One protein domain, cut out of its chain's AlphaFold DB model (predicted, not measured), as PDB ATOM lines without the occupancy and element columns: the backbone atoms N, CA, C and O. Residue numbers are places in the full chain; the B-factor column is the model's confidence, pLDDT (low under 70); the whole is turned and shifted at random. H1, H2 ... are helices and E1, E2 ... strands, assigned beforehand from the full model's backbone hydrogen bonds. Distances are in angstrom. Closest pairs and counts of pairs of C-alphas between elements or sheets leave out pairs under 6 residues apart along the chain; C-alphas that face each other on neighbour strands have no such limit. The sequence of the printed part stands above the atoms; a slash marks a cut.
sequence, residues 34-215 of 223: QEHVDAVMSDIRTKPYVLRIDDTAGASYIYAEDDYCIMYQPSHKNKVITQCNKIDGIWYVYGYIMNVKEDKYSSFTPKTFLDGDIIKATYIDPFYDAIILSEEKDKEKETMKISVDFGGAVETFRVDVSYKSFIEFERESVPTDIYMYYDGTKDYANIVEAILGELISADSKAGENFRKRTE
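This is residues 34 to 215 of the 223 residues of an uncharacterized protein of Oribacterium sp. WCC10 (UniProt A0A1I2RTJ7). One long sheet of ten strands, twisted and curled, bends round the short helix H2, while H1 and H3 pack on the far half of the same sheet, near E7. The opposite face is crossed by H4 over E1 to E4, and H5 folds back beside H4 to make a helical hairpin with it, while H5 itself only grazes the sheet. The printed part has 182 residues with five named helices and ten named strands, in the order H1, E1 to E5, H2, H3, E6 to E10, H4, H5. The sheet runs E5, E4, E3, E2, E1, E10, E9, E8, E7, E6, antiparallel throughout, and the class is mixed, helices and strands. The whole is compact, with a radius of gyration of the C-alphas of 16.6 A and spans of 50 by 38 by 28 A.

Begin with H1, residues 34 to 45, which a tight link joins to a meander, each strand the antiparallel neighbour of the one before: E1, residues 49 to 55, E2, residues 58 to 64, E3, residues 68 to 74, E4, residues 78 to 87, and E5, residues 90 to 99, an edge strand. Look for N and O within hydrogen-bond range in its hairpins: N 53 and O 60 at 2.9 A for E1 and E2, N 70 and O 63 at 2.9 A for E2 and E3, N 82 and O 71 at 2.8 A for E3 and E4, N 92 and O 85 at 2.8 A for E4 and E5. Next comes H2, residues 116 to 123, which the sheet curls round; its closest C-alpha to E3 is that of Gly 116, 5.4 A from that of Cys 69. H3, residues 125 to 128, meets H2 only through their link. The second meander is E6, residues 131 to 138, the other edge strand, E7, residues 141 to 150, E8, residues 153 to 162, E9, residues 166 to 171, and E10, residues 177 to 181. Here look at N 143 and O 136 at 2.9 A for E6 and E7, N 157 and O 146 at 2.9 A for E7 and E8, N 170 and O 158 at 2.9 A for E8 and E9, N 178 and O 169 at 2.9 A for E9 and E10. E10 and E1 are antiparallel neighbours, at 163 degrees between directions, with N 52 and O 179 at 2.8 A. H3 is on the sheet at a height of 6.2 A, its closest C-alphas to E7 being those of Pro 126 and Val 148, 5.6 A apart. H1 is on the sheet at a height of 8.6 A, and is close to H3 but not clearly touching, the closest C-alphas being those of Met 41 and Tyr 128, 6.8 A apart. H4, residues 188 to 202, is on the sheet at a height of 9.3 A and runs across the strands, at 81 degrees to E2 on the local plane. These are three layers, helices on both faces of a sheet: H1 and H2 on one face, H4 on the other. H5, residues 204 to 213, touches residues 196 to 201 of H4 alone, at a shallow tilt of 24 degrees, opposite ways; the closest C-alphas are those of Ile 200 and Gly 207, 4.2 A apart. Every O i to N i+4 pair is within hydrogen-bond range in H1, H2, H4 and H5, and H3 is too short for one.

Find C-alpha 34 at (41.931, 23.678, -1.187); from there H1 runs 16.1 A. E4 is 28.8 A long and E5 29.7 A. E6 bends by 52 degrees at residue 134 and E7 by 55 degrees at residue 147. H4 runs 21.6 A from C-alpha 188 at (32.599, 21.325, -22.941), and H5 ends with C-alpha 213 at (19.021, 16.334, -23.042).

The two C-alphas farthest apart are those of Asp 138 and Lys 205, at 50.1 A. The printed part has no cut, and its one long link is E5 to H2, residues 100 to 115. The mean pLDDT of the printed part is 80.4; look for values under 70 at residue 57 and residues 75 to 77, 99 to 113, 139 to 140, 162 to 167 and 174 to 175.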
ATOM      1  N   GLN A  34      43.117  24.450  -1.537       84.38
ATOM      2  CA  GLN A  34      41.931  23.678  -1.187       84.38
ATOM      3  C   GLN A  34      40.644  24.494  -1.334       84.38
ATOM      4  O   GLN A  34      39.726  24.053  -2.012       84.38
ATOM      5  N   GLU A  35      40.576  25.690  -0.746       85.31
ATOM      6  CA  GLU A  35      39.375  26.534  -0.811       85.31
ATOM      7  C   GLU A  35      38.973  26.871  -2.250       85.31
ATOM      8  O   GLU A  35      37.785  26.917  -2.571       85.31
ATOM      9  N   HIS A  36      39.960  27.090  -3.123       85.12
ATOM     10  CA  HIS A  36      39.715  27.340  -4.537       85.12
ATOM     11  C   HIS A  36      39.141  26.092  -5.219       85.12
ATOM     12  O   HIS A  36      38.127  26.176  -5.914       85.12
ATOM     13  N   VAL A  37      39.750  24.926  -4.988       81.62
ATOM     14  CA  VAL A  37      39.275  23.651  -5.543       81.62
ATOM     15  C   VAL A  37      37.876  23.312  -5.031       81.62
ATOM     16  O   VAL A  37      37.016  22.975  -5.840       81.62
ATOM     17  N   ASP A  38      37.609  23.471  -3.736       84.12
ATOM     18  CA  ASP A  38      36.305  23.211  -3.120       84.12
ATOM     19  C   ASP A  38      35.213  24.106  -3.721       84.12
ATOM     20  O   ASP A  38      34.119  23.629  -4.037       84.12
ATOM     21  N   ALA A  39      35.512  25.389  -3.948       83.00
ATOM     22  CA  ALA A  39      34.589  26.312  -4.601       83.00
ATOM     23  C   ALA A  39      34.263  25.873  -6.040       83.00
ATOM     24  O   ALA A  39      33.090  25.804  -6.415       83.00
ATOM     25  N   VAL A  40      35.278  25.508  -6.831       79.94
ATOM     26  CA  VAL A  40      35.083  25.042  -8.216       79.94
ATOM     27  C   VAL A  40      34.337  23.703  -8.252       79.94
ATOM     28  O   VAL A  40      33.401  23.539  -9.033       79.94
ATOM     29  N   MET A  41      34.698  22.750  -7.390       81.44
ATOM     30  CA  MET A  41      34.059  21.432  -7.316       81.44
ATOM     31  C   MET A  41      32.602  21.521  -6.855       81.44
ATOM     32  O   MET A  41      31.749  20.819  -7.401       81.44
ATOM     33  N   SER A  42      32.285  22.411  -5.909       81.06
ATOM     34  CA  SER A  42      30.904  22.687  -5.497       81.06
ATOM     35  C   SER A  42      30.054  23.199  -6.663       81.06
ATOM     36  O   SER A  42      28.928  22.737  -6.853       81.06
ATOM     37  N   ASP A  43      30.592  24.104  -7.485       76.62
ATOM     38  CA  ASP A  43      29.895  24.592  -8.677       76.62
ATOM     39  C   ASP A  43      29.656  23.472  -9.700       76.62
ATOM     40  O   ASP A  43      28.572  23.400 -10.291       76.62
ATOM     41  N   ILE A  44      30.630  22.572  -9.882       78.88
ATOM     42  CA  ILE A  44      30.512  21.417 -10.785       78.88
ATOM     43  C   ILE A  44      29.397  20.470 -10.319       78.88
ATOM     44  O   ILE A  44      28.601  20.041 -11.151       78.88
ATOM     45  N   ARG A  45      29.271  20.190  -9.009       78.88
ATOM     46  CA  ARG A  45      28.241  19.274  -8.463       78.88
ATOM     47  C   ARG A  45      26.801  19.675  -8.818       78.88
ATOM     48  O   ARG A  45      25.914  18.831  -8.747       78.88
ATOM     49  N   THR A  46      26.548  20.941  -9.155       78.81
ATOM     50  CA  THR A  46      25.191  21.464  -9.416       78.81
ATOM     51  C   THR A  46      24.792  21.476 -10.893       78.81
ATOM     52  O   THR A  46      23.685  21.901 -11.229       78.81
ATOM     53  N   LYS A  47      25.680  21.044 -11.793       78.12
ATOM     54  CA  LYS A  47      25.483  21.097 -13.247       78.12
ATOM     55  C   LYS A  47      25.724  19.719 -13.858       78.12
ATOM     56  O   LYS A  47      26.470  18.937 -13.282       78.12
ATOM     57  N   PRO A  48      25.178  19.425 -15.049       82.38
ATOM     58  CA  PRO A  48      25.698  18.329 -15.850       82.38
ATOM     59  C   PRO A  48      27.177  18.591 -16.145       82.38
ATOM     60  O   PRO A  48      27.552  19.717 -16.500       82.38
ATOM     61  N   TYR A  49      28.002  17.563 -16.006       84.31
ATOM     62  CA  TYR A  49      29.434  17.620 -16.274       84.31
ATOM     63  C   TYR A  49      29.882  16.361 -17.013       84.31
ATOM     64  O   TYR A  49      29.177  15.347 -17.063       84.31
ATOM     65  N   VAL A  50      31.076  16.434 -17.595       89.06
ATOM     66  CA  VAL A  50      31.735  15.288 -18.217       89.06
ATOM     67  C   VAL A  50      33.090  15.062 -17.573       89.06
ATOM     68  O   VAL A  50      33.933  15.954 -17.565       89.06
ATOM     69  N   LEU A  51      33.321  13.841 -17.105       88.62
ATOM     70  CA  LEU A  51      34.654  13.339 -16.815       88.62
ATOM     71  C   LEU A  51      35.239  12.745 -18.099       88.62
ATOM     72  O   LEU A  51      34.645  11.841 -18.684       88.62
ATOM     73  N   ARG A  52      36.398  13.220 -18.543       88.12
ATOM     74  CA  ARG A  52      37.214  12.550 -19.558       88.12
ATOM     75  C   ARG A  52      38.399  11.906 -18.863       88.12
ATOM     76  O   ARG A  52      39.069  12.560 -18.072       88.12
ATOM     77  N   ILE A  53      38.645  10.647 -19.175       86.81
ATOM     78  CA  ILE A  53      39.770   9.883 -18.649       86.81
ATOM     79  C   ILE A  53      40.637   9.536 -19.852       86.81
ATOM     80  O   ILE A  53      40.216   8.744 -20.695       86.81
ATOM     81  N   ASP A  54      41.806  10.154 -19.946       81.94
ATOM     82  CA  ASP A  54      42.780   9.873 -20.989       81.94
ATOM     83  C   ASP A  54      43.779   8.851 -20.465       81.94
ATOM     84  O   ASP A  54      44.546   9.123 -19.545       81.94
ATOM     85  N   ASP A  55      43.760   7.657 -21.049       75.94
ATOM     86  CA  ASP A  55      44.705   6.598 -20.730       75.94
ATOM     87  C   ASP A  55      45.354   6.025 -22.000       75.94
ATOM     88  O   ASP A  55      45.149   6.487 -23.127       75.94
ATOM     89  N   THR A  56      46.159   4.975 -21.833       70.81
ATOM     90  CA  THR A  56      46.828   4.300 -22.955       70.81
ATOM     91  C   THR A  56      45.870   3.656 -23.968       70.81
ATOM     92  O   THR A  56      46.299   3.348 -25.080       70.81
ATOM     93  N   ALA A  57      44.605   3.430 -23.599       68.69
ATOM     94  CA  ALA A  57      43.548   2.892 -24.454       68.69
ATOM     95  C   ALA A  57      42.736   3.957 -25.194       68.69
ATOM     96  O   ALA A  57      42.039   3.633 -26.161       68.69
ATOM     97  N   GLY A  58      42.897   5.221 -24.810       74.56
ATOM     98  CA  GLY A  58      42.289   6.381 -25.438       74.56
ATOM     99  C   GLY A  58      41.468   7.194 -24.441       74.56
ATOM    100  O   GLY A  58      41.556   7.013 -23.232       74.56
ATOM    101  N   ALA A  59      40.656   8.104 -24.969       82.88
ATOM    102  CA  ALA A  59      39.786   8.941 -24.152       82.88
ATOM    103  C   ALA A  59      38.483   8.199 -23.816       82.88
ATOM    104  O   ALA A  59      37.667   7.943 -24.705       82.88
ATOM    105  N   SER A  60      38.273   7.878 -22.541       86.31
ATOM    106  CA  SER A  60      36.969   7.473 -21.998       86.31
ATOM    107  C   SER A  60      36.177   8.703 -21.553       86.31
ATOM    108  O   SER A  60      36.766   9.707 -21.154       86.31
ATOM    109  N   TYR A  61      34.846   8.622 -21.574       90.00
ATOM    110  CA  TYR A  61      33.970   9.716 -21.140       90.00
ATOM    111  C   TYR A  61      32.898   9.220 -20.169       90.00
ATOM    112  O   TYR A  61      32.303   8.163 -20.385       90.00
ATOM    113  N   ILE A  62      32.602  10.010 -19.140       91.31
ATOM    114  CA  ILE A  62      31.470   9.806 -18.235       91.31
ATOM    115  C   ILE A  62      30.658  11.098 -18.187       91.31
ATOM    116  O   ILE A  62      31.121  12.097 -17.647       91.31
ATOM    117  N   TYR A  63      29.458  11.074 -18.760       92.81
ATOM    118  CA  TYR A  63      28.447  12.119 -18.604       92.81
ATOM    119  C   TYR A  63      27.513  11.732 -17.459       92.81
ATOM    120  O   TYR A  63      27.010  10.604 -17.452       92.81
ATOM    121  N   ALA A  64      27.251  12.642 -16.525       89.62
ATOM    122  CA  ALA A  64      26.382  12.365 -15.384       89.62
ATOM    123  C   ALA A  64      25.414  13.517 -15.078       89.62
ATOM    124  O   ALA A  64      25.795  14.684 -15.015       89.62
ATOM    125  N   GLU A  65      24.160  13.135 -14.846       89.12
ATOM    126  CA  GLU A  65      23.045  13.913 -14.307       89.12
ATOM    127  C   GLU A  65      22.316  13.061 -13.253       89.12
ATOM    128  O   GLU A  65      22.554  11.858 -13.133       89.12
ATOM    129  N   ASP A  66      21.383  13.662 -12.513       87.50
ATOM    130  CA  ASP A  66      20.643  12.977 -11.442       87.50
ATOM    131  C   ASP A  66      19.770  11.803 -11.933       87.50
ATOM    132  O   ASP A  66      19.527  10.849 -11.189       87.50
ATOM    133  N   ASP A  67      19.278  11.859 -13.174       91.44
ATOM    134  CA  ASP A  67      18.388  10.852 -13.767       91.44
ATOM    135  C   ASP A  67      18.955  10.205 -15.041       91.44
ATOM    136  O   ASP A  67      18.286   9.385 -15.679       91.44
ATOM    137  N   TYR A  68      20.182  10.557 -15.429       92.19
ATOM    138  CA  TYR A  68      20.765  10.138 -16.694       92.19
ATOM    139  C   TYR A  68      22.286  10.032 -16.616       92.19
ATOM    140  O   TYR A  68      22.966  10.929 -16.130       92.19
ATOM    141  N   CYS A  69      22.849   8.945 -17.137       92.94
ATOM    142  CA  CYS A  69      24.295   8.763 -17.187       92.94
ATOM    143  C   CYS A  69      24.711   8.059 -18.479       92.94
ATOM    144  O   CYS A  69      24.021   7.160 -18.964       92.94
ATOM    145  N   ILE A  70      25.852   8.458 -19.034       92.44
ATOM    146  CA  ILE A  70      26.528   7.730 -20.104       92.44
ATOM    147  C   ILE A  70      27.958   7.471 -19.669       92.44
ATOM    148  O   ILE A  70      28.671   8.396 -19.298       92.44
ATOM    149  N   MET A  71      28.394   6.228 -19.814       90.88
ATOM    150  CA  MET A  71      29.785   5.828 -19.692       90.88
ATOM    151  C   MET A  71      30.251   5.258 -21.031       90.88
ATOM    152  O   MET A  71      29.756   4.225 -21.479       90.88
ATOM    153  N   TYR A  72      31.190   5.939 -21.678       87.69
ATOM    154  CA  TYR A  72      31.885   5.468 -22.872       87.69
ATOM    155  C   TYR A  72      33.302   5.048 -22.507       87.69
ATOM    156  O   TYR A  72      34.068   5.834 -21.953       87.69
ATOM    157  N   GLN A  73      33.646   3.812 -22.853       83.62
ATOM    158  CA  GLN A  73      34.939   3.208 -22.562       83.62
ATOM    159  C   GLN A  73      35.463   2.515 -23.814       83.62
ATOM    160  O   GLN A  73      35.047   1.389 -24.130       83.62
ATOM    161  N   PRO A  74      36.348   3.176 -24.571       75.31
ATOM    162  CA  PRO A  74      37.087   2.498 -25.605       75.31
ATOM    163  C   PRO A  74      38.089   1.535 -24.976       75.31
ATOM    164  O   PRO A  74      38.738   1.812 -23.974       75.31
ATOM    165  N   SER A  75      38.239   0.394 -25.621       68.75
ATOM    166  CA  SER A  75      39.411  -0.448 -25.520       68.75
ATOM    167  C   SER A  75      39.950  -0.667 -26.923       68.75
ATOM    168  O   SER A  75      39.295  -0.387 -27.932       68.75
ATOM    169  N   HIS A  76      41.130  -1.254 -27.013       61.28
ATOM    170  CA  HIS A  76      41.728  -1.543 -28.308       61.28
ATOM    171  C   HIS A  76      41.044  -2.679 -29.077       61.28
ATOM    172  O   HIS A  76      41.404  -2.938 -30.221       61.28
ATOM    173  N   LYS A  77      40.081  -3.380 -28.463       63.31
ATOM    174  CA  LYS A  77      39.309  -4.463 -29.096       63.31
ATOM    175  C   LYS A  77      37.877  -4.045 -29.398       63.31
ATOM    176  O   LYS A  77      37.317  -4.390 -30.438       63.31
ATOM    177  N   ASN A  78      37.267  -3.324 -28.471       70.75
ATOM    178  CA  ASN A  78      35.875  -2.924 -28.535       70.75
ATOM    179  C   ASN A  78      35.684  -1.551 -27.897       70.75
ATOM    180  O   ASN A  78      36.409  -1.156 -26.995       70.75
ATOM    181  N   LYS A  79      34.653  -0.848 -28.338       78.06
ATOM    182  CA  LYS A  79      34.104   0.307 -27.641       78.06
ATOM    183  C   LYS A  79      32.860  -0.144 -26.897       78.06
ATOM    184  O   LYS A  79      31.989  -0.776 -27.501       78.06
ATOM    185  N   VAL A  80      32.780   0.163 -25.607       84.12
ATOM    186  CA  VAL A  80      31.583  -0.082 -24.801       84.12
ATOM    187  C   VAL A  80      30.943   1.254 -24.464       84.12
ATOM    188  O   VAL A  80      31.618   2.164 -23.991       84.12
ATOM    189  N   ILE A  81      29.644   1.372 -24.715       87.56
ATOM    190  CA  ILE A  81      28.830   2.494 -24.251       87.56
ATOM    191  C   ILE A  81      27.747   1.931 -23.341       87.56
ATOM    192  O   ILE A  81      26.963   1.082 -23.759       87.56
ATOM    193  N   THR A  82      27.701   2.419 -22.109       89.44
ATOM    194  CA  THR A  82      26.643   2.129 -21.145       89.44
ATOM    195  C   THR A  82      25.808   3.385 -20.959       89.44
ATOM    196  O   THR A  82      26.332   4.422 -20.563       89.44
ATOM    197  N   GLN A  83      24.516   3.301 -21.248       91.00
ATOM    198  CA  GLN A  83      23.547   4.369 -21.031       91.00
ATOM    199  C   GLN A  83      22.613   3.973 -19.887       91.00
ATOM    200  O   GLN A  83      21.994   2.911 -19.927       91.00
ATOM    201  N   CYS A  84      22.457   4.850 -18.903       91.94
ATOM    202  CA  CYS A  84      21.582   4.656 -17.753       91.94
ATOM    203  C   CYS A  84      20.506   5.742 -17.731       91.94
ATOM    204  O   CYS A  84      20.817   6.923 -17.865       91.94
ATOM    205  N   ASN A  85      19.248   5.349 -17.534       92.19
ATOM    206  CA  ASN A  85      18.115   6.263 -17.378       92.19
ATOM    207  C   ASN A  85      17.349   5.913 -16.100       92.19
ATOM    208  O   ASN A  85      16.987   4.751 -15.917       92.19
ATOM    209  N   LYS A  86      17.058   6.893 -15.246       92.56
ATOM    210  CA  LYS A  86      16.232   6.709 -14.051       92.56
ATOM    211  C   LYS A  86      14.786   7.059 -14.384       92.56
ATOM    212  O   LYS A  86      14.481   8.199 -14.720       92.56
ATOM    213  N   ILE A  87      13.887   6.082 -14.307       91.06
ATOM    214  CA  ILE A  87      12.450   6.261 -14.557       91.06
ATOM    215  C   ILE A  87      11.710   5.760 -13.322       91.06
ATOM    216  O   ILE A  87      11.914   4.621 -12.901       91.06
ATOM    217  N   ASP A  88      10.901   6.626 -12.711       91.88
ATOM    218  CA  ASP A  88      10.155   6.336 -11.478       91.88
ATOM    219  C   ASP A  88      11.041   5.783 -10.340       91.88
ATOM    220  O   ASP A  88      10.650   4.904  -9.576       91.88
ATOM    221  N   GLY A  89      12.274   6.293 -10.243       87.88
ATOM    222  CA  GLY A  89      13.259   5.886  -9.234       87.88
ATOM    223  C   GLY A  89      14.031   4.602  -9.554       87.88
ATOM    224  O   GLY A  89      14.924   4.245  -8.790       87.88
ATOM    225  N   ILE A  90      13.743   3.933 -10.675       89.12
ATOM    226  CA  ILE A  90      14.411   2.698 -11.107       89.12
ATOM    227  C   ILE A  90      15.376   3.007 -12.254       89.12
ATOM    228  O   ILE A  90      14.998   3.653 -13.232       89.12
ATOM    229  N   TRP A  91      16.616   2.522 -12.156       90.69
ATOM    230  CA  TRP A  91      17.594   2.624 -13.237       90.69
ATOM    231  C   TRP A  91      17.379   1.551 -14.306       90.69
ATOM    232  O   TRP A  91      17.370   0.352 -14.028       90.69
ATOM    233  N   TYR A  92      17.272   1.999 -15.551       89.12
ATOM    234  CA  TYR A  92      17.266   1.178 -16.753       89.12
ATOM    235  C   TYR A  92      18.606   1.352 -17.461       89.12
ATOM    236  O   TYR A  92      18.955   2.464 -17.868       89.12
ATOM    237  N   VAL A  93      19.353   0.254 -17.590       89.44
ATOM    238  CA  VAL A  93      20.722   0.255 -18.119       89.44
ATOM    239  C   VAL A  93      20.766  -0.451 -19.469       89.44
ATOM    240  O   VAL A  93      20.322  -1.592 -19.607       89.44
ATOM    241  N   TYR A  94      21.324   0.233 -20.462       86.81
ATOM    242  CA  TYR A  94      21.471  -0.236 -21.833       86.81
ATOM    243  C   TYR A  94      22.946  -0.262 -22.209       86.81
ATOM    244  O   TYR A  94      23.670   0.711 -22.009       86.81
ATOM    245  N   GLY A  95      23.384  -1.391 -22.756       84.88
ATOM    246  CA  GLY A  95      24.768  -1.638 -23.117       84.88
ATOM    247  C   GLY A  95      24.963  -1.835 -24.606       84.88
ATOM    248  O   GLY A  95      24.320  -2.700 -25.201       84.88
ATOM    249  N   TYR A  96      25.908  -1.105 -25.182       83.06
ATOM    250  CA  TYR A  96      26.276  -1.202 -26.587       83.06
ATOM    251  C   TYR A  96      27.747  -1.590 -26.701       83.06
ATOM    252  O   TYR A  96      28.617  -0.907 -26.165       83.06
ATOM    253  N   ILE A  97      28.032  -2.689 -27.403       82.06
ATOM    254  CA  ILE A  97      29.399  -3.154 -27.661       82.06
ATOM    255  C   ILE A  97      29.653  -3.058 -29.164       82.06
ATOM    256  O   ILE A  97      29.015  -3.756 -29.951       82.06
ATOM    257  N   MET A  98      30.599  -2.209 -29.557       76.38
ATOM    258  CA  MET A  98      31.018  -2.027 -30.947       76.38
ATOM    259  C   MET A  98      32.423  -2.601 -31.138       76.38
ATOM    260  O   MET A  98      33.355  -2.208 -30.439       76.38
ATOM    261  N   ASN A  99      32.601  -3.517 -32.090       68.50
ATOM    262  CA  ASN A  99      33.927  -4.054 -32.416       68.50
ATOM    263  C   ASN A  99      34.743  -3.008 -33.192       68.50
ATOM    264  O   ASN A  99      34.280  -2.502 -34.215       68.50
ATOM    265  N   VAL A 100      35.961  -2.715 -32.734       64.38
ATOM    266  CA  VAL A 100      36.927  -1.855 -33.440       64.38
ATOM    267  C   VAL A 100      38.085  -2.694 -33.989       64.38
ATOM    268  O   VAL A 100      38.279  -3.839 -33.588       64.38
ATOM    269  N   LYS A 101      38.834  -2.162 -34.966       59.88
ATOM    270  CA  LYS A 101      40.067  -2.816 -35.443       59.88
ATOM    271  C   LYS A 101      41.103  -2.831 -34.309       59.88
ATOM    272  O   LYS A 101      41.269  -1.806 -33.660       59.88
ATOM    273  N   GLU A 102      41.781  -3.965 -34.117       46.19
ATOM    274  CA  GLU A 102      42.807  -4.148 -33.077       46.19
ATOM    275  C   GLU A 102      43.937  -3.107 -33.174       46.19
ATOM    276  O   GLU A 102      44.559  -2.964 -34.229       46.19
ATOM    277  N   ASP A 103      44.255  -2.455 -32.052       41.75
ATOM    278  CA  ASP A 103      45.566  -1.837 -31.802       41.75
ATOM    279  C   ASP A 103      46.166  -2.379 -30.481       41.75
ATOM    280  O   ASP A 103      45.509  -3.084 -29.721       41.75
ATOM    281  N   LYS A 104      47.457  -2.169 -30.236       38.78
ATOM    282  CA  LYS A 104      48.332  -3.111 -29.509       38.78
ATOM    283  C   LYS A 104      48.299  -3.114 -27.973       38.78
ATOM    284  O   LYS A 104      49.065  -3.880 -27.387       38.78
ATOM    285  N   TYR A 105      47.474  -2.326 -27.298       40.81
ATOM    286  CA  TYR A 105      47.400  -2.337 -25.823       40.81
ATOM    287  C   TYR A 105      46.048  -2.962 -25.411       40.81
ATOM    288  O   TYR A 105      45.222  -3.177 -26.284       40.81
ATOM    289  N   SER A 106      45.805  -3.513 -24.209       42.81
ATOM    290  CA  SER A 106      44.660  -4.467 -24.079       42.81
ATOM    291  C   SER A 106      44.014  -4.684 -22.707       42.81
ATOM    292  O   SER A 106      43.265  -5.648 -22.549       42.81
ATOM    293  N   SER A 107      44.251  -3.842 -21.701       43.59
ATOM    294  CA  SER A 107      44.032  -4.279 -20.311       43.59
ATOM    295  C   SER A 107      42.786  -3.782 -19.571       43.59
ATOM    296  O   SER A 107      42.533  -4.317 -18.494       43.59
ATOM    297  N   PHE A 108      41.967  -2.857 -20.084       45.06
ATOM    298  CA  PHE A 108      40.885  -2.286 -19.264       45.06
ATOM    299  C   PHE A 108      39.564  -2.121 -20.021       45.06
ATOM    300  O   PHE A 108      39.311  -1.127 -20.685       45.06
ATOM    301  N   THR A 109      38.686  -3.118 -19.915       45.22
ATOM    302  CA  THR A 109      37.260  -2.963 -20.242       45.22
ATOM    303  C   THR A 109      36.452  -3.595 -19.115       45.22
ATOM    304  O   THR A 109      36.725  -4.749 -18.762       45.22
ATOM    305  N   PRO A 110      35.492  -2.885 -18.506       42.53
ATOM    306  CA  PRO A 110      34.687  -3.464 -17.441       42.53
ATOM    307  C   PRO A 110      33.742  -4.546 -17.966       42.53
ATOM    308  O   PRO A 110      33.328  -4.557 -19.125       42.53
ATOM    309  N   LYS A 111      33.438  -5.502 -17.083       46.81
ATOM    310  CA  LYS A 111      32.765  -6.772 -17.401       46.81
ATOM    311  C   LYS A 111      31.262  -6.779 -17.092       46.81
ATOM    312  O   LYS A 111      30.622  -7.807 -17.294       46.81
ATOM    313  N   THR A 112      30.700  -5.681 -16.584       52.62
ATOM    314  CA  THR A 112      29.316  -5.615 -16.085       52.62
ATOM    315  C   THR A 112      28.686  -4.253 -16.347       52.62
ATOM    316  O   THR A 112      29.366  -3.234 -16.262       52.62
ATOM    317  N   PHE A 113      27.380  -4.242 -16.613       61.66
ATOM    318  CA  PHE A 113      26.581  -3.019 -16.660       61.66
ATOM    319  C   PHE A 113      26.386  -2.478 -15.241       61.66
ATOM    320  O   PHE A 113      25.951  -3.216 -14.358       61.66
ATOM    321  N   LEU A 114      26.743  -1.214 -15.030       75.19
ATOM    322  CA  LEU A 114      26.585  -0.491 -13.770       75.19
ATOM    323  C   LEU A 114      25.452   0.525 -13.943       75.19
ATOM    324  O   LEU A 114      25.323   1.092 -15.027       75.19
ATOM    325  N   ASP A 115      24.626   0.732 -12.917       86.56
ATOM    326  CA  ASP A 115      23.652   1.827 -12.932       86.56
ATOM    327  C   ASP A 115      24.322   3.190 -12.685       86.56
ATOM    328  O   ASP A 115      25.506   3.269 -12.347       86.56
ATOM    329  N   GLY A 116      23.566   4.273 -12.886       85.56
ATOM    330  CA  GLY A 116      24.096   5.634 -12.788       85.56
ATOM    331  C   GLY A 116      24.610   5.998 -11.393       85.56
ATOM    332  O   GLY A 116      25.631   6.679 -11.288       85.56
ATOM    333  N   ASP A 117      23.962   5.505 -10.331       89.31
ATOM    334  CA  ASP A 117      24.369   5.797  -8.951       89.31
ATOM    335  C   ASP A 117      25.710   5.108  -8.639       89.31
ATOM    336  O   ASP A 117      26.613   5.726  -8.076       89.31
ATOM    337  N   ILE A 118      25.892   3.857  -9.081       87.88
ATOM    338  CA  ILE A 118      27.159   3.129  -8.924       87.88
ATOM    339  C   ILE A 118      28.273   3.769  -9.758       87.88
ATOM    340  O   ILE A 118      29.400   3.883  -9.270       87.88
ATOM    341  N   ILE A 119      27.991   4.204 -10.992       86.31
ATOM    342  CA  ILE A 119      28.987   4.890 -11.834       86.31
ATOM    343  C   ILE A 119      29.475   6.160 -11.134       86.31
ATOM    344  O   ILE A 119      30.685   6.371 -11.025       86.31
ATOM    345  N   LYS A 120      28.553   6.979 -10.619       86.31
ATOM    346  CA  LYS A 120      28.889   8.218  -9.916       86.31
ATOM    347  C   LYS A 120      29.711   7.951  -8.654       86.31
ATOM    348  O   LYS A 120      30.801   8.505  -8.526       86.31
ATOM    349  N   ALA A 121      29.265   7.022  -7.811       86.75
ATOM    350  CA  ALA A 121      29.964   6.658  -6.582       86.75
ATOM    351  C   ALA A 121      31.367   6.073  -6.830       86.75
ATOM    352  O   ALA A 121      32.273   6.270  -6.029       86.75
ATOM    353  N   THR A 122      31.556   5.346  -7.935       84.38
ATOM    354  CA  THR A 122      32.822   4.647  -8.223       84.38
ATOM    355  C   THR A 122      33.841   5.538  -8.928       84.38
ATOM    356  O   THR A 122      35.040   5.414  -8.682       84.38
ATOM    357  N   TYR A 123      33.385   6.393  -9.846       83.31
ATOM    358  CA  TYR A 123      34.268   7.095 -10.780       83.31
ATOM    359  C   TYR A 123      34.282   8.612 -10.608       83.31
ATOM    360  O   TYR A 123      35.148   9.259 -11.189       83.31
ATOM    361  N   ILE A 124      33.338   9.188  -9.857       84.75
ATOM    362  CA  ILE A 124      33.171  10.643  -9.768       84.75
ATOM    363  C   ILE A 124      33.291  11.123  -8.321       84.75
ATOM    364  O   ILE A 124      34.175  11.924  -8.021       84.75
ATOM    365  N   ASP A 125      32.446  10.612  -7.428       86.62
ATOM    366  CA  ASP A 125      32.410  11.025  -6.020       86.62
ATOM    367  C   ASP A 125      33.768  10.923  -5.292       86.62
ATOM    368  O   ASP A 125      34.061  11.784  -4.464       86.62
ATOM    369  N   PRO A 126      34.683   9.995  -5.634       87.44
ATOM    370  CA  PRO A 126      35.998   9.971  -4.999       87.44
ATOM    371  C   PRO A 126      36.842  11.240  -5.199       87.44
ATOM    372  O   PRO A 126      37.670  11.559  -4.350       87.44
ATOM    373  N   PHE A 127      36.652  11.986  -6.292       85.19
ATOM    374  CA  PHE A 127      37.376  13.245  -6.540       85.19
ATOM    375  C   PHE A 127      36.800  14.421  -5.753       85.19
ATOM    376  O   PHE A 127      37.485  15.405  -5.488       85.19
ATOM    377  N   TYR A 128      35.525  14.315  -5.404       83.00
ATOM    378  CA  TYR A 128      34.781  15.264  -4.594       83.00
ATOM    379  C   TYR A 128      35.119  15.154  -3.106       83.00
ATOM    380  O   TYR A 128      35.066  16.157  -2.400       83.00
ATOM    381  N   ASP A 129      35.462  13.946  -2.664       81.94
ATOM    382  CA  ASP A 129      35.705  13.610  -1.262       81.94
ATOM    383  C   ASP A 129      37.183  13.226  -1.025       81.94
ATOM    384  O   ASP A 129      37.520  12.475  -0.106       81.94
ATOM    385  N   ALA A 130      38.078  13.722  -1.887       84.94
ATOM    386  CA  ALA A 130      39.489  13.363  -1.894       84.94
ATOM    387  C   ALA A 130      40.235  13.848  -0.639       84.94
ATOM    388  O   ALA A 130      39.971  14.920  -0.094       84.94
ATOM    389  N   ILE A 131      41.231  13.073  -0.202       86.88
ATOM    390  CA  ILE A 131      42.062  13.420   0.957       86.88
ATOM    391  C   ILE A 131      43.246  14.260   0.496       86.88
ATOM    392  O   ILE A 131      44.015  13.835  -0.361       86.88
ATOM    393  N   ILE A 132      43.454  15.415   1.113       87.19
ATOM    394  CA  ILE A 132      44.572  16.301   0.781       87.19
ATOM    395  C   ILE A 132      45.849  15.799   1.452       87.19
ATOM    396  O   ILE A 132      45.884  15.563   2.659       87.19
ATOM    397  N   LEU A 133      46.907  15.648   0.659       85.75
ATOM    398  CA  LEU A 133      48.223  15.199   1.112       85.75
ATOM    399  C   LEU A 133      49.198  16.368   1.283       85.75
ATOM    400  O   LEU A 133      49.980  16.390   2.232       85.75
ATOM    401  N   SER A 134      49.166  17.328   0.359       86.69
ATOM    402  CA  SER A 134      50.000  18.533   0.395       86.69
ATOM    403  C   SER A 134      49.448  19.614  -0.529       86.69
ATOM    404  O   SER A 134      48.829  19.293  -1.540       86.69
ATOM    405  N   GLU A 135      49.760  20.875  -0.247       86.88
ATOM    406  CA  GLU A 135      49.455  22.019  -1.111       86.88
ATOM    407  C   GLU A 135      50.698  22.894  -1.325       86.88
ATOM    408  O   GLU A 135      51.550  23.014  -0.443       86.88
ATOM    409  N   GLU A 136      50.798  23.505  -2.503       84.62
ATOM    410  CA  GLU A 136      51.808  24.504  -2.843       84.62
ATOM    411  C   GLU A 136      51.117  25.692  -3.517       84.62
ATOM    412  O   GLU A 136      50.504  25.553  -4.580       84.62
ATOM    413  N   LYS A 137      51.226  26.862  -2.880       80.12
ATOM    414  CA  LYS A 137      50.657  28.119  -3.359       80.12
ATOM    415  C   LYS A 137      51.729  29.192  -3.465       80.12
ATOM    416  O   LYS A 137      52.254  29.658  -2.454       80.12
ATOM    417  N   ASP A 138      51.992  29.627  -4.687       76.56
ATOM    418  CA  ASP A 138      52.729  30.850  -4.998       76.56
ATOM    419  C   ASP A 138      51.942  31.656  -6.046       76.56
ATOM    420  O   ASP A 138      50.996  31.161  -6.654       76.56
ATOM    421  N   LYS A 139      52.323  32.912  -6.289       66.44
ATOM    422  CA  LYS A 139      51.661  33.833  -7.228       66.44
ATOM    423  C   LYS A 139      51.472  33.271  -8.639       66.44
ATOM    424  O   LYS A 139      50.630  33.781  -9.370       66.44
ATOM    425  N   GLU A 140      52.277  32.287  -9.029       68.62
ATOM    426  CA  GLU A 140      52.272  31.694 -10.369       68.62
ATOM    427  C   GLU A 140      51.729  30.258 -10.401       68.62
ATOM    428  O   GLU A 140      51.477  29.741 -11.490       68.62
ATOM    429  N   LYS A 141      51.565  29.596  -9.246       71.19
ATOM    430  CA  LYS A 141      51.223  28.170  -9.168       71.19
ATOM    431  C   LYS A 141      50.352  27.859  -7.961       71.19
ATOM    432  O   LYS A 141      50.739  28.116  -6.825       71.19
ATOM    433  N   GLU A 142      49.221  27.224  -8.233       78.25
ATOM    434  CA  GLU A 142      48.343  26.630  -7.232       78.25
ATOM    435  C   GLU A 142      48.248  25.136  -7.532       78.25
ATOM    436  O   GLU A 142      47.561  24.723  -8.468       78.25
ATOM    437  N   THR A 143      49.006  24.335  -6.780       83.31
ATOM    438  CA  THR A 143      49.044  22.879  -6.954       83.31
ATOM    439  C   THR A 143      48.696  22.171  -5.652       83.31
ATOM    440  O   THR A 143      49.009  22.646  -4.558       83.31
ATOM    441  N   MET A 144      48.035  21.026  -5.760       87.50
ATOM    442  CA  MET A 144      47.650  20.198  -4.621       87.50
ATOM    443  C   MET A 144      47.894  18.730  -4.948       87.50
ATOM    444  O   MET A 144      47.693  18.297  -6.076       87.50
ATOM    445  N   LYS A 145      48.316  17.943  -3.960       88.81
ATOM    446  CA  LYS A 145      48.317  16.483  -4.060       88.81
ATOM    447  C   LYS A 145      47.150  15.931  -3.275       88.81
ATOM    448  O   LYS A 145      46.993  16.261  -2.098       88.81
ATOM    449  N   ILE A 146      46.382  15.063  -3.912       88.44
ATOM    450  CA  ILE A 146      45.241  14.392  -3.301       88.44
ATOM    451  C   ILE A 146      45.386  12.878  -3.389       88.44
ATOM    452  O   ILE A 146      45.998  12.347  -4.315       88.44
ATOM    453  N   SER A 147      44.789  12.186  -2.428       88.75
ATOM    454  CA  SER A 147      44.571  10.749  -2.454       88.75
ATOM    455  C   SER A 147      43.102  10.465  -2.749       88.75
ATOM    456  O   SER A 147      42.214  11.013  -2.093       88.75
ATOM    457  N   VAL A 148      42.864   9.613  -3.743       86.12
ATOM    458  CA  VAL A 148      41.538   9.261  -4.262       86.12
ATOM    459  C   VAL A 148      41.417   7.740  -4.298       86.12
ATOM    460  O   VAL A 148      42.323   7.071  -4.793       86.12
ATOM    461  N   ASP A 149      40.310   7.183  -3.802       82.25
ATOM    462  CA  ASP A 149      39.950   5.781  -4.056       82.25
ATOM    463  C   ASP A 149      39.216   5.687  -5.397       82.25
ATOM    464  O   ASP A 149      38.019   5.950  -5.494       82.25
ATOM    465  N   PHE A 150      39.952   5.365  -6.457       78.81
ATOM    466  CA  PHE A 150      39.428   5.319  -7.814       78.81
ATOM    467  C   PHE A 150      39.238   3.870  -8.262       78.81
ATOM    468  O   PHE A 150      40.201   3.157  -8.557       78.81
ATOM    469  N   GLY A 151      37.983   3.417  -8.324       72.94
ATOM    470  CA  GLY A 151      37.664   2.052  -8.749       72.94
ATOM    471  C   GLY A 151      38.201   0.960  -7.812       72.94
ATOM    472  O   GLY A 151      38.525  -0.132  -8.283       72.94
ATOM    473  N   GLY A 152      38.306   1.241  -6.507       73.06
ATOM    474  CA  GLY A 152      38.807   0.310  -5.491       73.06
ATOM    475  C   GLY A 152      40.331   0.305  -5.339       73.06
ATOM    476  O   GLY A 152      40.877  -0.606  -4.711       73.06
ATOM    477  N   ALA A 153      41.023   1.276  -5.940       78.56
ATOM    478  CA  ALA A 153      42.456   1.482  -5.807       78.56
ATOM    479  C   ALA A 153      42.733   2.888  -5.262       78.56
ATOM    480  O   ALA A 153      42.314   3.884  -5.847       78.56
ATOM    481  N   VAL A 154      43.478   2.962  -4.157       83.38
ATOM    482  CA  VAL A 154      43.929   4.238  -3.592       83.38
ATOM    483  C   VAL A 154      45.104   4.757  -4.411       83.38
ATOM    484  O   VAL A 154      46.167   4.139  -4.455       83.38
ATOM    485  N   GLU A 155      44.914   5.910  -5.037       83.94
ATOM    486  CA  GLU A 155      45.856   6.528  -5.962       83.94
ATOM    487  C   GLU A 155      46.168   7.962  -5.540       83.94
ATOM    488  O   GLU A 155      45.378   8.616  -4.858       83.94
ATOM    489  N   THR A 156      47.347   8.447  -5.931       87.25
ATOM    490  CA  THR A 156      47.757   9.837  -5.708       87.25
ATOM    491  C   THR A 156      47.669  10.615  -7.012       87.25
ATOM    492  O   THR A 156      48.210  10.184  -8.034       87.25
ATOM    493  N   PHE A 157      47.004  11.765  -6.957       87.31
ATOM    494  CA  PHE A 157      46.841  12.683  -8.077       87.31
ATOM    495  C   PHE A 157      47.440  14.045  -7.736       87.31
ATOM    496  O   PHE A 157      47.282  14.541  -6.617       87.31
ATOM    497  N   ARG A 158      48.095  14.660  -8.720       87.38
ATOM    498  CA  ARG A 158      48.419  16.083  -8.723       87.38
ATOM    499  C   ARG A 158      47.245  16.843  -9.328       87.38
ATOM    500  O   ARG A 158      46.754  16.483 -10.392       87.38
ATOM    501  N   VAL A 159      46.813  17.883  -8.636       86.44
ATOM    502  CA  VAL A 159      45.787  18.821  -9.072       86.44
ATOM    503  C   VAL A 159      46.469  20.137  -9.390       86.44
ATOM    504  O   VAL A 159      47.065  20.741  -8.495       86.44
ATOM    505  N   ASP A 160      46.361  20.582 -10.636       80.38
ATOM    506  CA  ASP A 160      46.850  21.890 -11.061       80.38
ATOM    507  C   ASP A 160      45.660  22.819 -11.315       80.38
ATOM    508  O   ASP A 160      44.868  22.618 -12.240       80.38
ATOM    509  N   VAL A 161      45.531  23.867 -10.499       70.38
ATOM    510  CA  VAL A 161      44.487  24.879 -10.682       70.38
ATOM    511  C   VAL A 161      45.034  25.959 -11.607       70.38
ATOM    512  O   VAL A 161      45.574  26.980 -11.182       70.38
ATOM    513  N   SER A 162      44.960  25.710 -12.916       60.19
ATOM    514  CA  SER A 162      45.369  26.709 -13.904       60.19
ATOM    515  C   SER A 162      44.349  27.853 -13.980       60.19
ATOM    516  O   SER A 162      43.137  27.654 -13.878       60.19
ATOM    517  N   TYR A 163      44.843  29.084 -14.146       49.38
ATOM    518  CA  TYR A 163      44.017  30.289 -14.251       49.38
ATOM    519  C   TYR A 163      42.980  30.115 -15.385       49.38
ATOM    520  O   TYR A 163      43.339  30.167 -16.563       49.38
ATOM    521  N   LYS A 164      41.700  29.963 -14.997       47.88
ATOM    522  CA  LYS A 164      40.473  29.677 -15.787       47.88
ATOM    523  C   LYS A 164      40.012  28.208 -15.801       47.88
ATOM    524  O   LYS A 164      40.213  27.485 -16.771       47.88
ATOM    525  N   SER A 165      39.189  27.882 -14.801       48.66
ATOM    526  CA  SER A 165      37.990  27.028 -14.939       48.66
ATOM    527  C   SER A 165      38.201  25.582 -15.393       48.66
ATOM    528  O   SER A 165      37.317  24.991 -16.025       48.66
ATOM    529  N   PHE A 166      39.368  25.016 -15.114       52.81
ATOM    530  CA  PHE A 166      39.669  23.645 -15.474       52.81
ATOM    531  C   PHE A 166      40.472  22.971 -14.361       52.81
ATOM    532  O   PHE A 166      41.469  23.529 -13.905       52.81
ATOM    533  N   ILE A 167      40.004  21.802 -13.916       67.25
ATOM    534  CA  ILE A 167      40.707  20.973 -12.938       67.25
ATOM    535  C   ILE A 167      41.310  19.794 -13.696       67.25
ATOM    536  O   ILE A 167      40.583  18.933 -14.203       67.25
ATOM    537  N   GLU A 168      42.638  19.802 -13.786       79.38
ATOM    538  CA  GLU A 168      43.433  18.679 -14.270       79.38
ATOM    539  C   GLU A 168      43.838  17.820 -13.079       79.38
ATOM    540  O   GLU A 168      44.402  18.332 -12.111       79.38
ATOM    541  N   PHE A 169      43.548  16.525 -13.154       82.12
ATOM    542  CA  PHE A 169      44.027  15.537 -12.201       82.12
ATOM    543  C   PHE A 169      45.029  14.631 -12.924       82.12
ATOM    544  O   PHE A 169      44.635  13.729 -13.664       82.12
ATOM    545  N   GLU A 170      46.320  14.865 -12.709       83.38
ATOM    546  CA  GLU A 170      47.401  14.039 -13.256       83.38
ATOM    547  C   GLU A 170      47.748  12.942 -12.244       83.38
ATOM    548  O   GLU A 170      48.137  13.222 -11.106       83.38
ATOM    549  N   ARG A 171      47.596  11.672 -12.624       79.44
ATOM    550  CA  ARG A 171      47.949  10.546 -11.746       79.44
ATOM    551  C   ARG A 171      49.470  10.397 -11.666       79.44
ATOM    552  O   ARG A 171      50.141  10.286 -12.683       79.44
ATOM    553  N   GLU A 172      50.033  10.312 -10.459       77.94
ATOM    554  CA  GLU A 172      51.503  10.273 -10.305       77.94
ATOM    555  C   GLU A 172      52.134   8.933 -10.727       77.94
ATOM    556  O   GLU A 172      53.312   8.872 -11.080       77.94
ATOM    557  N   SER A 173      51.372   7.840 -10.645       70.81
ATOM    558  CA  SER A 173      51.871   6.464 -10.781       70.81
ATOM    559  C   SER A 173      51.805   5.904 -12.209       70.81
ATOM    560  O   SER A 173      52.558   4.987 -12.545       70.81
ATOM    561  N   VAL A 174      50.904   6.418 -13.051       67.75
ATOM    562  CA  VAL A 174      50.565   5.902 -14.391       67.75
ATOM    563  C   VAL A 174      50.133   7.095 -15.254       67.75
ATOM    564  O   VAL A 174      49.461   7.961 -14.705       67.75
ATOM    565  N   PRO A 175      50.446   7.156 -16.569       69.19
ATOM    566  CA  PRO A 175      49.989   8.230 -17.457       69.19
ATOM    567  C   PRO A 175      48.477   8.117 -17.694       69.19
ATOM    568  O   PRO A 175      48.018   7.557 -18.692       69.19
ATOM    569  N   THR A 176      47.699   8.544 -16.711       77.75
ATOM    570  CA  THR A 176      46.247   8.609 -16.770       77.75
ATOM    571  C   THR A 176      45.832   9.967 -16.259       77.75
ATOM    572  O   THR A 176      45.925  10.237 -15.060       77.75
ATOM    573  N   ASP A 177      45.356  10.780 -17.187       82.38
ATOM    574  CA  ASP A 177      44.987  12.157 -16.926       82.38
ATOM    575  C   ASP A 177      43.469  12.255 -16.915       82.38
ATOM    576  O   ASP A 177      42.771  11.711 -17.780       82.38
ATOM    577  N   ILE A 178      42.938  12.910 -15.892       85.25
ATOM    578  CA  ILE A 178      41.502  13.043 -15.697       85.25
ATOM    579  C   ILE A 178      41.126  14.514 -15.803       85.25
ATOM    580  O   ILE A 178      41.681  15.379 -15.125       85.25
ATOM    581  N   TYR A 179      40.144  14.777 -16.661       85.38
ATOM    582  CA  TYR A 179      39.676  16.111 -17.001       85.38
ATOM    583  C   TYR A 179      38.186  16.236 -16.670       85.38
ATOM    584  O   TYR A 179      37.363  15.497 -17.213       85.38
ATOM    585  N   MET A 180      37.819  17.192 -15.814       86.69
ATOM    586  CA  MET A 180      36.415  17.516 -15.525       86.69
ATOM    587  C   MET A 180      35.956  18.736 -16.332       86.69
ATOM    588  O   MET A 180      36.429  19.851 -16.121       86.69
ATOM    589  N   TYR A 181      35.015  18.529 -17.253       84.19
ATOM    590  CA  TYR A 181      34.440  19.566 -18.113       84.19
ATOM    591  C   TYR A 181      33.035  19.957 -17.653       84.19
ATOM    592  O   TYR A 181      32.193  19.097 -17.396       84.19
ATOM    593  N   TYR A 182      32.764  21.260 -17.623       84.44
ATOM    594  CA  TYR A 182      31.468  21.837 -17.265       84.44
ATOM    595  C   TYR A 182      31.213  23.120 -18.072       84.44
ATOM    596  O   TYR A 182      32.045  23.536 -18.873       84.44
ATOM    597  N   ASP A 183      30.075  23.784 -17.858       78.69
ATOM    598  CA  ASP A 183      29.660  24.990 -18.605       78.69
ATOM    599  C   ASP A 183      30.696  26.143 -18.601       78.69
ATOM    600  O   ASP A 183      30.761  26.949 -19.528       78.69
ATOM    601  N   GLY A 184      31.580  26.199 -17.599       72.62
ATOM    602  CA  GLY A 184      32.688  27.161 -17.552       72.62
ATOM    603  C   GLY A 184      33.883  26.812 -18.450       72.62
ATOM    604  O   GLY A 184      34.752  27.659 -18.669       72.62
ATOM    605  N   THR A 185      33.946  25.590 -18.981       78.38
ATOM    606  CA  THR A 185      35.076  25.073 -19.755       78.38
ATOM    607  C   THR A 185      34.860  25.287 -21.253       78.38
ATOM    608  O   THR A 185      33.811  24.974 -21.818       78.38
ATOM    609  N   LYS A 186      35.884  25.797 -21.951       80.56
ATOM    610  CA  LYS A 186      35.788  26.157 -23.378       80.56
ATOM    611  C   LYS A 186      35.361  24.987 -24.272       80.56
ATOM    612  O   LYS A 186      34.573  25.215 -25.192       80.56
ATOM    613  N   ASP A 187      35.872  23.791 -23.991       82.56
ATOM    614  CA  ASP A 187      35.705  22.595 -24.824       82.56
ATOM    615  C   ASP A 187      34.493  21.738 -24.450       82.56
ATOM    616  O   ASP A 187      34.255  20.719 -25.092       82.56
ATOM    617  N   TYR A 188      33.691  22.148 -23.461       86.69
ATOM    618  CA  TYR A 188      32.599  21.325 -22.941       86.69
ATOM    619  C   TYR A 188      31.621  20.853 -24.030       86.69
ATOM    620  O   TYR A 188      31.345  19.659 -24.139       86.69
ATOM    621  N   ALA A 189      31.183  21.758 -24.911       88.69
ATOM    622  CA  ALA A 189      30.303  21.415 -26.030       88.69
ATOM    623  C   ALA A 189      30.947  20.418 -27.014       88.69
ATOM    624  O   ALA A 189      30.275  19.492 -27.460       88.69
ATOM    625  N   ASN A 190      32.247  20.563 -27.297       88.00
ATOM    626  CA  ASN A 190      32.973  19.661 -28.197       88.00
ATOM    627  C   ASN A 190      33.056  18.243 -27.611       88.00
ATOM    628  O   ASN A 190      32.912  17.260 -28.334       88.00
ATOM    629  N   ILE A 191      33.270  18.130 -26.295       88.69
ATOM    630  CA  ILE A 191      33.311  16.835 -25.605       88.69
ATOM    631  C   ILE A 191      31.929  16.168 -25.622       88.69
ATOM    632  O   ILE A 191      31.819  14.986 -25.946       88.69
ATOM    633  N   VAL A 192      30.861  16.919 -25.339       91.62
ATOM    634  CA  VAL A 192      29.486  16.395 -25.403       91.62
ATOM    635  C   VAL A 192      29.113  15.962 -26.826       91.62
ATOM    636  O   VAL A 192      28.484  14.919 -27.009       91.62
ATOM    637  N   GLU A 193      29.546  16.704 -27.846       90.81
ATOM    638  CA  GLU A 193      29.352  16.335 -29.251       90.81
ATOM    639  C   GLU A 193      30.080  15.030 -29.619       90.81
ATOM    640  O   GLU A 193      29.517  14.193 -30.330       90.81
ATOM    641  N   ALA A 194      31.287  14.800 -29.089       88.38
ATOM    642  CA  ALA A 194      32.016  13.550 -29.293       88.38
ATOM    643  C   ALA A 194      31.259  12.340 -28.714       88.38
ATOM    644  O   ALA A 194      31.085  11.334 -29.408       88.38
ATOM    645  N   ILE A 195      30.732  12.455 -27.486       91.38
ATOM    646  CA  ILE A 195      29.891  11.414 -26.865       91.38
ATOM    647  C   ILE A 195      28.647  11.155 -27.722       91.38
ATOM    648  O   ILE A 195      28.290  10.003 -27.976       91.38
ATOM    649  N   LEU A 196      27.998  12.220 -28.202       92.62
ATOM    650  CA  LEU A 196      26.815  12.115 -29.052       92.62
ATOM    651  C   LEU A 196      27.107  11.356 -30.356       92.62
ATOM    652  O   LEU A 196      26.303  10.515 -30.761       92.62
ATOM    653  N   GLY A 197      28.241  11.628 -31.005       87.69
ATOM    654  CA  GLY A 197      28.655  10.936 -32.226       87.69
ATOM    655  C   GLY A 197      28.844   9.429 -32.024       87.69
ATOM    656  O   GLY A 197      28.351   8.628 -32.825       87.69
ATOM    657  N   GLU A 198      29.497   9.035 -30.929       87.50
ATOM    658  CA  GLU A 198      29.682   7.624 -30.568       87.50
ATOM    659  C   GLU A 198      28.341   6.951 -30.225       87.50
ATOM    660  O   GLU A 198      28.066   5.847 -30.699       87.50
ATOM    661  N   LEU A 199      27.455   7.633 -29.489       89.62
ATOM    662  CA  LEU A 199      26.147   7.082 -29.127       89.62
ATOM    663  C   LEU A 199      25.231   6.912 -30.346       89.62
ATOM    664  O   LEU A 199      24.611   5.866 -30.477       89.62
ATOM    665  N   ILE A 200      25.183   7.881 -31.271       90.75
ATOM    666  CA  ILE A 200      24.422   7.757 -32.532       90.75
ATOM    667  C   ILE A 200      24.933   6.583 -33.370       90.75
ATOM    668  O   ILE A 200      24.135   5.884 -33.998       90.75
ATOM    669  N   SER A 201      26.253   6.383 -33.393       86.75
ATOM    670  CA  SER A 201      26.879   5.281 -34.128       86.75
ATOM    671  C   SER A 201      26.504   3.918 -33.541       86.75
ATOM    672  O   SER A 201      26.342   2.958 -34.293       86.75
ATOM    673  N   ALA A 202      26.339   3.840 -32.219       85.62
ATOM    674  CA  ALA A 202      25.915   2.634 -31.519       85.62
ATOM    675  C   ALA A 202      24.401   2.378 -31.628       85.62
ATOM    676  O   ALA A 202      23.982   1.270 -31.959       85.62
ATOM    677  N   ASP A 203      23.586   3.399 -31.355       88.62
ATOM    678  CA  ASP A 203      22.128   3.363 -31.439       88.62
ATOM    679  C   ASP A 203      21.561   4.771 -31.692       88.62
ATOM    680  O   ASP A 203      21.673   5.694 -30.881       88.62
ATOM    681  N   SER A 204      20.892   4.941 -32.834       89.94
ATOM    682  CA  SER A 204      20.389   6.250 -33.260       89.94
ATOM    683  C   SER A 204      19.283   6.812 -32.361       89.94
ATOM    684  O   SER A 204      19.160   8.032 -32.247       89.94
ATOM    685  N   LYS A 205      18.487   5.963 -31.694       90.56
ATOM    686  CA  LYS A 205      17.425   6.416 -30.781       90.56
ATOM    687  C   LYS A 205      18.011   6.881 -29.452       90.56
ATOM    688  O   LYS A 205      17.582   7.912 -28.936       90.56
ATOM    689  N   ALA A 206      18.995   6.156 -28.926       89.69
ATOM    690  CA  ALA A 206      19.758   6.555 -27.751       89.69
ATOM    691  C   ALA A 206      20.489   7.878 -28.003       89.69
ATOM    692  O   ALA A 206      20.377   8.803 -27.198       89.69
ATOM    693  N   GLY A 207      21.147   7.996 -29.161       93.12
ATOM    694  CA  GLY A 207      21.793   9.222 -29.621       93.12
ATOM    695  C   GLY A 207      20.841  10.417 -29.660       93.12
ATOM    696  O   GLY A 207      21.160  11.486 -29.149       93.12
ATOM    697  N   GLU A 208      19.639  10.239 -30.207       94.94
ATOM    698  CA  GLU A 208      18.637  11.307 -30.261       94.94
ATOM    699  C   GLU A 208      18.098  11.698 -28.873       94.94
ATOM    700  O   GLU A 208      17.870  12.878 -28.612       94.94
ATOM    701  N   ASN A 209      17.920  10.737 -27.959       92.50
ATOM    702  CA  ASN A 209      17.542  11.037 -26.574       92.50
ATOM    703  C   ASN A 209      18.620  11.887 -25.884       92.50
ATOM    704  O   ASN A 209      18.316  12.928 -25.303       92.50
ATOM    705  N   PHE A 210      19.888  11.491 -26.021       94.75
ATOM    706  CA  PHE A 210      21.005  12.246 -25.462       94.75
ATOM    707  C   PHE A 210      21.095  13.656 -26.048       94.75
ATOM    708  O   PHE A 210      21.159  14.622 -25.294       94.75
ATOM    709  N   ARG A 211      20.986  13.791 -27.378       95.19
ATOM    710  CA  ARG A 211      20.990  15.086 -28.073       95.19
ATOM    711  C   ARG A 211      19.976  16.065 -27.489       95.19
ATOM    712  O   ARG A 211      20.303  17.232 -27.309       95.19
ATOM    713  N   LYS A 212      18.750  15.600 -27.220       93.44
ATOM    714  CA  LYS A 212      17.684  16.431 -26.640       93.44
ATOM    715  C   LYS A 212      18.021  16.888 -25.228       93.44
ATOM    716  O   LYS A 212      17.778  18.042 -24.897       93.44
ATOM    717  N   ARG A 213      18.593  16.001 -24.409       91.69
ATOM    718  CA  ARG A 213      19.021  16.334 -23.042       91.69
ATOM    719  C   ARG A 213      20.149  17.360 -23.030       91.69
ATOM    720  O   ARG A 213      20.125  18.276 -22.220       91.69
ATOM    721  N   THR A 214      21.077  17.264 -23.977       93.31
ATOM    722  CA  THR A 214      22.258  18.132 -24.037       93.31
ATOM    723  C   THR A 214      22.117  19.318 -24.989       93.31
ATOM    724  O   THR A 214      23.114  19.945 -25.350       93.31
ATOM    725  N   GLU A 215      20.907  19.636 -25.452       91.62
ATOM    726  CA  GLU A 215      20.691  20.673 -26.466       91.62
ATOM    727  C   GLU A 215      21.159  22.057 -25.989       91.62
ATOM    728  O   GLU A 215      21.756  22.817 -26.753       91.62
TER     729      GLU A 215